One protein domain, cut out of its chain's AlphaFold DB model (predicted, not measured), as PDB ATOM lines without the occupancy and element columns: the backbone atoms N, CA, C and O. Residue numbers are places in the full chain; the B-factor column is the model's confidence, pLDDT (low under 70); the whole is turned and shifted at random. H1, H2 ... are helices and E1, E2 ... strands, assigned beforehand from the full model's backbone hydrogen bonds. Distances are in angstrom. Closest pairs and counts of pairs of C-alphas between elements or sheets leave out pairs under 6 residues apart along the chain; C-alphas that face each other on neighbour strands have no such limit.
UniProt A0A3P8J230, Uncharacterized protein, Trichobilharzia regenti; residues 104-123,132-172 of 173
ATOM      1  N   THR A 104     -57.583 -17.233  24.865       87.06
ATOM      2  CA  THR A 104     -56.441 -17.511  25.735       87.06
ATOM      3  C   THR A 104     -55.117 -17.249  25.018       87.06
ATOM      4  O   THR A 104     -54.287 -16.508  25.535       87.06
ATOM      5  N   GLU A 105     -54.942 -17.766  23.796       88.81
ATOM      6  CA  GLU A 105     -53.765 -17.472  22.961       88.81
ATOM      7  C   GLU A 105     -53.648 -15.978  22.647       88.81
ATOM      8  O   GLU A 105     -52.567 -15.409  22.761       88.81
ATOM      9  N   GLU A 106     -54.760 -15.317  22.306       90.56
ATOM     10  CA  GLU A 106     -54.782 -13.871  22.049       90.56
ATOM     11  C   GLU A 106     -54.296 -13.072  23.271       90.56
ATOM     12  O   GLU A 106     -53.445 -12.188  23.138       90.56
ATOM     13  N   GLY A 107     -54.777 -13.419  24.471       86.94
ATOM     14  CA  GLY A 107     -54.323 -12.810  25.722       86.94
ATOM     15  C   GLY A 107     -52.851 -13.101  26.024       86.94
ATOM     16  O   GLY A 107     -52.110 -12.194  26.409       86.94
ATOM     17  N   LEU A 108     -52.407 -14.336  25.789       85.19
ATOM     18  CA  LEU A 108     -51.023 -14.750  25.991       85.19
ATOM     19  C   LEU A 108     -50.058 -14.007  25.057       85.19
ATOM     20  O   LEU A 108     -49.061 -13.457  25.520       85.19
ATOM     21  N   PHE A 109     -50.357 -13.924  23.758       87.88
ATOM     22  CA  PHE A 109     -49.535 -13.183  22.797       87.88
ATOM     23  C   PHE A 109     -49.486 -11.689  23.116       87.88
ATOM     24  O   PHE A 109     -48.426 -11.069  22.988       87.88
ATOM     25  N   GLY A 110     -50.593 -11.113  23.596       88.62
ATOM     26  CA  GLY A 110     -50.617  -9.745  24.111       88.62
ATOM     27  C   GLY A 110     -49.682  -9.559  25.310       88.62
ATOM     28  O   GLY A 110     -48.853  -8.646  25.313       88.62
ATOM     29  N   TRP A 111     -49.758 -10.458  26.296       86.94
ATOM     30  CA  TRP A 111     -48.884 -10.446  27.472       86.94
ATOM     31  C   TRP A 111     -47.406 -10.577  27.082       86.94
ATOM     32  O   TRP A 111     -46.572  -9.812  27.571       86.94
ATOM     33  N   ILE A 112     -47.080 -11.495  26.164       84.94
ATOM     34  CA  ILE A 112     -45.715 -11.684  25.659       84.94
ATOM     35  C   ILE A 112     -45.224 -10.412  24.971       84.94
ATOM     36  O   ILE A 112     -44.145  -9.922  25.295       84.94
ATOM     37  N   SER A 113     -46.026  -9.833  24.079       87.06
ATOM     38  CA  SER A 113     -45.652  -8.630  23.327       87.06
ATOM     39  C   SER A 113     -45.312  -7.460  24.254       87.06
ATOM     40  O   SER A 113     -44.274  -6.822  24.095       87.06
ATOM     41  N   VAL A 114     -46.139  -7.206  25.276       88.38
ATOM     42  CA  VAL A 114     -45.897  -6.125  26.246       88.38
ATOM     43  C   VAL A 114     -44.634  -6.384  27.067       88.38
ATOM     44  O   VAL A 114     -43.800  -5.491  27.209       88.38
ATOM     45  N   ASN A 115     -44.456  -7.597  27.600       85.50
ATOM     46  CA  ASN A 115     -43.279  -7.913  28.413       85.50
ATOM     47  C   ASN A 115     -41.984  -7.920  27.589       85.50
ATOM     48  O   ASN A 115     -40.938  -7.529  28.110       85.50
ATOM     49  N   TYR A 116     -42.058  -8.276  26.304       82.12
ATOM     50  CA  TYR A 116     -40.943  -8.158  25.371       82.12
ATOM     51  C   TYR A 116     -40.543  -6.695  25.175       82.12
ATOM     52  O   TYR A 116     -39.390  -6.344  25.421       82.12
ATOM     53  N   LEU A 117     -41.502  -5.829  24.833       83.75
ATOM     54  CA  LEU A 117     -41.255  -4.398  24.619       83.75
ATOM     55  C   LEU A 117     -40.728  -3.688  25.877       83.75
ATOM     56  O   LEU A 117     -39.964  -2.734  25.772       83.75
ATOM     57  N   LEU A 118     -41.105  -4.164  27.067       85.56
ATOM     58  CA  LEU A 118     -40.616  -3.646  28.349       85.56
ATOM     59  C   LEU A 118     -39.288  -4.279  28.810       85.56
ATOM     60  O   LEU A 118     -38.813  -3.960  29.898       85.56
ATOM     61  N   GLY A 119     -38.699  -5.196  28.034       79.88
ATOM     62  CA  GLY A 119     -37.446  -5.869  28.384       79.88
ATOM     63  C   GLY A 119     -37.541  -6.786  29.610       79.88
ATOM     64  O   GLY A 119     -36.528  -7.051  30.257       79.88
ATOM     65  N   ARG A 120     -38.742  -7.277  29.944       79.88
ATOM     66  CA  ARG A 120     -39.025  -8.068  31.159       79.88
ATOM     67  C   ARG A 120     -38.686  -9.555  31.048       79.88
ATOM     68  O   ARG A 120     -38.740 -10.257  32.048       79.88
ATOM     69  N   PHE A 121     -38.287 -10.017  29.864       74.50
ATOM     70  CA  PHE A 121     -37.729 -11.360  29.654       74.50
ATOM     71  C   PHE A 121     -36.213 -11.435  29.897       74.50
ATOM     72  O   PHE A 121     -35.570 -12.429  29.570       74.50
ATOM     73  N   ARG A 122     -35.598 -10.367  30.421       64.69
ATOM     74  CA  ARG A 122     -34.200 -10.418  30.861       64.69
ATOM     75  C   ARG A 122     -34.114 -11.214  32.169       64.69
ATOM     76  O   ARG A 122     -35.037 -11.132  32.980       64.69
ATOM     77  N   PRO A 123     -33.022 -11.956  32.412       52.78
ATOM     78  CA  PRO A 123     -32.801 -12.633  33.681       52.78
ATOM     79  C   PRO A 123     -32.620 -11.601  34.794       52.78
ATOM     80  O   PRO A 123     -31.520 -11.139  35.069       52.78
ATOM     81  N   GLU A 132     -50.535 -19.881  45.062       60.50
ATOM     82  CA  GLU A 132     -51.974 -20.041  44.809       60.50
ATOM     83  C   GLU A 132     -52.319 -21.217  43.880       60.50
ATOM     84  O   GLU A 132     -51.783 -21.363  42.778       60.50
ATOM     85  N   ASN A 133     -53.275 -22.043  44.322       66.38
ATOM     86  CA  ASN A 133     -53.919 -23.088  43.521       66.38
ATOM     87  C   ASN A 133     -54.855 -22.449  42.482       66.38
ATOM     88  O   ASN A 133     -56.058 -22.322  42.708       66.38
ATOM     89  N   LEU A 134     -54.307 -22.038  41.339       63.72
ATOM     90  CA  LEU A 134     -55.101 -21.529  40.220       63.72
ATOM     91  C   LEU A 134     -55.773 -22.681  39.442       63.72
ATOM     92  O   LEU A 134     -55.139 -23.720  39.221       63.72
ATOM     93  N   PRO A 135     -57.031 -22.520  38.976       68.75
ATOM     94  CA  PRO A 135     -57.675 -23.495  38.098       68.75
ATOM     95  C   PRO A 135     -56.854 -23.710  36.822       68.75
ATOM     96  O   PRO A 135     -56.569 -22.755  36.100       68.75
ATOM     97  N   LYS A 136     -56.484 -24.965  36.524       66.12
ATOM     98  CA  LYS A 136     -55.594 -25.311  35.395       66.12
ATOM     99  C   LYS A 136     -56.110 -24.818  34.039       66.12
ATOM    100  O   LYS A 136     -55.317 -24.464  33.182       66.12
ATOM    101  N   GLU A 137     -57.426 -24.764  33.860       70.50
ATOM    102  CA  GLU A 137     -58.082 -24.268  32.640       70.50
ATOM    103  C   GLU A 137     -57.873 -22.769  32.366       70.50
ATOM    104  O   GLU A 137     -58.060 -22.322  31.237       70.50
ATOM    105  N   LEU A 138     -57.472 -21.999  33.381       65.19
ATOM    106  CA  LEU A 138     -57.249 -20.553  33.290       65.19
ATOM    107  C   LEU A 138     -55.762 -20.186  33.261       65.19
ATOM    108  O   LEU A 138     -55.418 -19.008  33.172       65.19
ATOM    109  N   VAL A 139     -54.873 -21.178  33.354       67.25
ATOM    110  CA  VAL A 139     -53.424 -20.976  33.382       67.25
ATOM    111  C   VAL A 139     -52.830 -21.444  32.063       67.25
ATOM    112  O   VAL A 139     -52.909 -22.614  31.706       67.25
ATOM    113  N   SER A 140     -52.202 -20.516  31.345       70.25
ATOM    114  CA  SER A 140     -51.333 -20.829  30.214       70.25
ATOM    115  C   SER A 140     -49.888 -20.852  30.684       70.25
ATOM    116  O   SER A 140     -49.375 -19.855  31.196       70.25
ATOM    117  N   GLU A 141     -49.237 -21.994  30.513       68.31
ATOM    118  CA  GLU A 141     -47.816 -22.157  30.800       68.31
ATOM    119  C   GLU A 141     -47.026 -22.074  29.499       68.31
ATOM    120  O   GLU A 141     -47.400 -22.678  28.492       68.31
ATOM    121  N   PHE A 142     -45.925 -21.330  29.510       69.06
ATOM    122  CA  PHE A 142     -44.980 -21.349  28.403       69.06
ATOM    123  C   PHE A 142     -43.555 -21.117  28.897       69.06
ATOM    124  O   PHE A 142     -43.309 -20.437  29.897       69.06
ATOM    125  N   SER A 143     -42.614 -21.684  28.152       62.00
ATOM    126  CA  SER A 143     -41.187 -21.539  28.405       62.00
ATOM    127  C   SER A 143     -40.588 -20.648  27.334       62.00
ATOM    128  O   SER A 143     -40.754 -20.895  26.135       62.00
ATOM    129  N   VAL A 144     -39.856 -19.623  27.754       61.56
ATOM    130  CA  VAL A 144     -39.050 -18.829  26.828       61.56
ATOM    131  C   VAL A 144     -37.688 -19.504  26.717       61.56
ATOM    132  O   VAL A 144     -36.911 -19.527  27.671       61.56
ATOM    133  N   ARG A 145     -37.411 -20.091  25.547       60.38
ATOM    134  CA  ARG A 145     -36.163 -20.809  25.248       60.38
ATOM    135  C   ARG A 145     -35.354 -20.073  24.189       60.38
ATOM    136  O   ARG A 145     -35.901 -19.568  23.214       60.38
ATOM    137  N   GLY A 146     -34.035 -20.070  24.336       54.84
ATOM    138  CA  GLY A 146     -33.125 -19.614  23.289       54.84
ATOM    139  C   GLY A 146     -31.721 -19.361  23.816       54.84
ATOM    140  O   GLY A 146     -31.521 -19.213  25.015       54.84
ATOM    141  N   LYS A 147     -30.743 -19.239  22.908       47.62
ATOM    142  CA  LYS A 147     -29.344 -18.879  23.232       47.62
ATOM    143  C   LYS A 147     -29.214 -17.599  24.080       47.62
ATOM    144  O   LYS A 147     -28.190 -17.388  24.713       47.62
ATOM    145  N   TRP A 148     -30.248 -16.761  24.063       50.47
ATOM    146  CA  TRP A 148     -30.338 -15.469  24.743       50.47
ATOM    147  C   TRP A 148     -31.047 -15.528  26.105       50.47
ATOM    148  O   TRP A 148     -31.025 -14.540  26.832       50.47
ATOM    149  N   PHE A 149     -31.665 -16.664  26.440       52.53
ATOM    150  CA  PHE A 149     -32.410 -16.905  27.674       52.53
ATOM    151  C   PHE A 149     -31.778 -18.100  28.390       52.53
ATOM    152  O   PHE A 149     -32.185 -19.248  28.218       52.53
ATOM    153  N   SER A 150     -30.700 -17.822  29.119       51.19
ATOM    154  CA  SER A 150     -30.049 -18.776  30.013       51.19
ATOM    155  C   SER A 150     -30.005 -18.160  31.417       51.19
ATOM    156  O   SER A 150     -29.460 -17.059  31.550       51.19
ATOM    157  N   PRO A 151     -30.571 -18.813  32.450       63.59
ATOM    158  CA  PRO A 151     -31.312 -20.083  32.405       63.59
ATOM    159  C   PRO A 151     -32.684 -19.968  31.707       63.59
ATOM    160  O   PRO A 151     -33.180 -18.868  31.471       63.59
ATOM    161  N   GLU A 152     -33.277 -21.117  31.359       65.44
ATOM    162  CA  GLU A 152     -34.658 -21.214  30.859       65.44
ATOM    163  C   GLU A 152     -35.622 -20.561  31.857       65.44
ATOM    164  O   GLU A 152     -35.562 -20.837  33.055       65.44
ATOM    165  N   GLN A 153     -36.505 -19.690  31.366       68.81
ATOM    166  CA  GLN A 153     -37.514 -19.030  32.192       68.81
ATOM    167  C   GLN A 153     -38.891 -19.613  31.891       68.81
ATOM    168  O   GLN A 153     -39.360 -19.581  30.749       68.81
ATOM    169  N   ASN A 154     -39.535 -20.129  32.937       72.88
ATOM    170  CA  ASN A 154     -40.893 -20.652  32.882       72.88
ATOM    171  C   ASN A 154     -41.861 -19.598  33.412       72.88
ATOM    172  O   ASN A 154     -41.685 -19.092  34.520       72.88
ATOM    173  N   TYR A 155     -42.897 -19.296  32.635       77.00
ATOM    174  CA  TYR A 155     -43.946 -18.363  33.026       77.00
ATOM    175  C   TYR A 155     -45.277 -19.096  33.147       77.00
ATOM    176  O   TYR A 155     -45.670 -19.857  32.262       77.00
ATOM    177  N   LYS A 156     -45.991 -18.818  34.241       75.50
ATOM    178  CA  LYS A 156     -47.399 -19.178  34.418       75.50
ATOM    179  C   LYS A 156     -48.223 -17.909  34.276       75.50
ATOM    180  O   LYS A 156     -48.078 -16.992  35.083       75.50
ATOM    181  N   VAL A 157     -49.058 -17.838  33.245       76.88
ATOM    182  CA  VAL A 157     -49.880 -16.657  32.964       76.88
ATOM    183  C   VAL A 157     -51.344 -17.027  33.107       76.88
ATOM    184  O   VAL A 157     -51.849 -17.903  32.410       76.88
ATOM    185  N   TYR A 158     -52.030 -16.338  34.014       78.94
ATOM    186  CA  TYR A 158     -53.477 -16.427  34.126       78.94
ATOM    187  C   TYR A 158     -54.130 -15.639  32.986       78.94
ATOM    188  O   TYR A 158     -53.863 -14.445  32.824       78.94
ATOM    189  N   VAL A 159     -54.991 -16.292  32.205       79.56
ATOM    190  CA  VAL A 159     -55.710 -15.667  31.090       79.56
ATOM    191  C   VAL A 159     -57.169 -16.106  31.111       79.56
ATOM    192  O   VAL A 159     -57.477 -17.293  31.123       79.56
ATOM    193  N   THR A 160     -58.075 -15.131  31.056       79.94
ATOM    194  CA  THR A 160     -59.514 -15.357  30.885       79.94
ATOM    195  C   THR A 160     -60.024 -14.571  29.680       79.94
ATOM    196  O   THR A 160     -59.567 -13.460  29.411       79.94
ATOM    197  N   SER A 161     -60.963 -15.148  28.931       81.50
ATOM    198  CA  SER A 161     -61.548 -14.525  27.742       81.50
ATOM    199  C   SER A 161     -63.038 -14.831  27.644       81.50
ATOM    200  O   SER A 161     -63.445 -15.990  27.643       81.50
ATOM    201  N   TYR A 162     -63.842 -13.792  27.416       84.25
ATOM    202  CA  TYR A 162     -65.295 -13.889  27.282       84.25
ATOM    203  C   TYR A 162     -65.727 -13.600  25.838       84.25
ATOM    204  O   TYR A 162     -65.787 -12.447  25.396       84.25
ATOM    205  N   LEU A 163     -66.035 -14.654  25.077       83.56
ATOM    206  CA  LEU A 163     -66.533 -14.506  23.708       83.56
ATOM    207  C   LEU A 163     -67.891 -13.782  23.704       83.56
ATOM    208  O   LEU A 163     -68.747 -14.036  24.544       83.56
ATOM    209  N   GLY A 164     -68.090 -12.865  22.753       80.81
ATOM    210  CA  GLY A 164     -69.334 -12.092  22.633       80.81
ATOM    211  C   GLY A 164     -69.409 -10.824  23.495       80.81
ATOM    212  O   GLY A 164     -70.412 -10.121  23.428       80.81
ATOM    213  N   TYR A 165     -68.349 -10.497  24.243       80.94
ATOM    214  CA  TYR A 165     -68.237  -9.264  25.041       80.94
ATOM    215  C   TYR A 165     -67.249  -8.240  24.455       80.94
ATOM    216  O   TYR A 165     -66.984  -7.204  25.056       80.94
ATOM    217  N   GLY A 166     -66.704  -8.503  23.263       74.62
ATOM    218  CA  GLY A 166     -65.835  -7.554  22.562       74.62
ATOM    219  C   GLY A 166     -66.600  -6.361  21.975       74.62
ATOM    220  O   GLY A 166     -67.797  -6.451  21.696       74.62
ATOM    221  N   MET A 167     -65.889  -5.265  21.688       71.88
ATOM    222  CA  MET A 167     -66.458  -4.012  21.151       71.88
ATOM    223  C   MET A 167     -67.387  -4.208  19.941       71.88
ATOM    224  O   MET A 167     -68.428  -3.564  19.843       71.88
ATOM    225  N   ASN A 168     -67.041  -5.116  19.022       67.62
ATOM    226  CA  ASN A 168     -67.865  -5.400  17.841       67.62
ATOM    227  C   ASN A 168     -69.141  -6.190  18.165       67.62
ATOM    228  O   ASN A 168     -70.124  -6.059  17.444       67.62
ATOM    229  N   ALA A 169     -69.131  -7.008  19.220       69.38
ATOM    230  CA  ALA A 169     -70.305  -7.751  19.664       69.38
ATOM    231  C   ALA A 169     -71.277  -6.838  20.428       69.38
ATOM    232  O   ALA A 169     -72.480  -6.927  20.213       69.38
ATOM    233  N   LEU A 170     -70.755  -5.906  21.236       70.56
ATOM    234  CA  LEU A 170     -71.563  -4.899  21.936       70.56
ATOM    235  C   LEU A 170     -72.310  -3.973  20.971       70.56
ATOM    236  O   LEU A 170     -73.457  -3.648  21.220       70.56
ATOM    237  N   ARG A 171     -71.699  -3.603  19.838       70.81
ATOM    238  CA  ARG A 171     -72.342  -2.767  18.805       70.81
ATOM    239  C   ARG A 171     -73.517  -3.435  18.076       70.81
ATOM    240  O   ARG A 171     -74.208  -2.752  17.330       70.81
ATOM    241  N   LYS A 172     -73.688  -4.753  18.215       65.38
ATOM    242  CA  LYS A 172     -74.774  -5.528  17.589       65.38
ATOM    243  C   LYS A 172     -75.895  -5.901  18.573       65.38
ATOM    244  O   LYS A 172     -76.836  -6.566  18.149       65.38
TER     245      LYS A 172
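Overview. This is residues 104 to 123 and 132 to 172 of the 173 residues of an uncharacterized protein of Trichobilharzia regenti (UniProt A0A3P8J230). A long two-stranded hairpin, E1 and E2, has one helix, H1, over one face, near it with residues 104 to 112, while a tail after E2 runs away from the hairpin's tip to a small helix, H2. Two stretches stick out free: residues 113 to 119, of which 113 to 117 belong to H1, and residues 165 to 171, of which 167 to 170 belong to H2. The printed part has 61 residues with two named helices and two named strands, in the order H1, E1, E2, H2; the sheet, E1 - E2, is antiparallel and the class is mixed, helices and strands. The whole is loose, with a radius of gyration of the C-alphas of 14.8 A, and only just flat, spanning 48 by 29 by 16 A.

Along the chain. E1 is residues 139 to 146, 22.7 A from first to last C-alpha, beginning at C-alpha 139 at (-53.424, -20.976, 33.382). E2 is residues 149 to 158, 22.0 A long, and it bends by 77 degrees at residue 152. H1 is residues 104 to 117, 20.1 A long, from C-alpha 104 at (-56.441, -17.511, 25.735). H2 is the four residues 167 to 170, ending at C-alpha 170 at (-71.563, -4.899, 21.936).

Arrangement. E1 and E2 form a hairpin of antiparallel neighbours, with 164 degrees between their directions. The C-alphas of Val 139 and Tyr 158 face each other at 4.6 A. N 140 and O 157 are within hydrogen-bond range at 2.8 A, and so are N 149 and O 146 at 2.9 A. The closest C-alphas of H1 and E1 are those of Leu 108 and Ser 140, 7.4 A apart. The closest of H1 and E2 are those of Leu 108 and Val 157, 7.3 A apart. H2 is apart from H1 and from E1. In H1 every O i to N i+4 pair is within hydrogen-bond range; H2 is too short for such a pair, and its one O i to N i+3 pair is not within range.

Size, cuts and confidence. The two C-alphas farthest apart are those of Ser 150 and Lys 172, at 48.3 A. Residues 124 to 131 are not printed, and C-alphas 123 and 132 are 23.4 A apart across this cut, which lies in the link from H1 to E1. Of the links printed whole, E1 to E2 is tight and E2 to H2 is short. The mean pLDDT of the printed part is 73.2; 25 residues are under 70, among them 132 to 136 and 141 to 153.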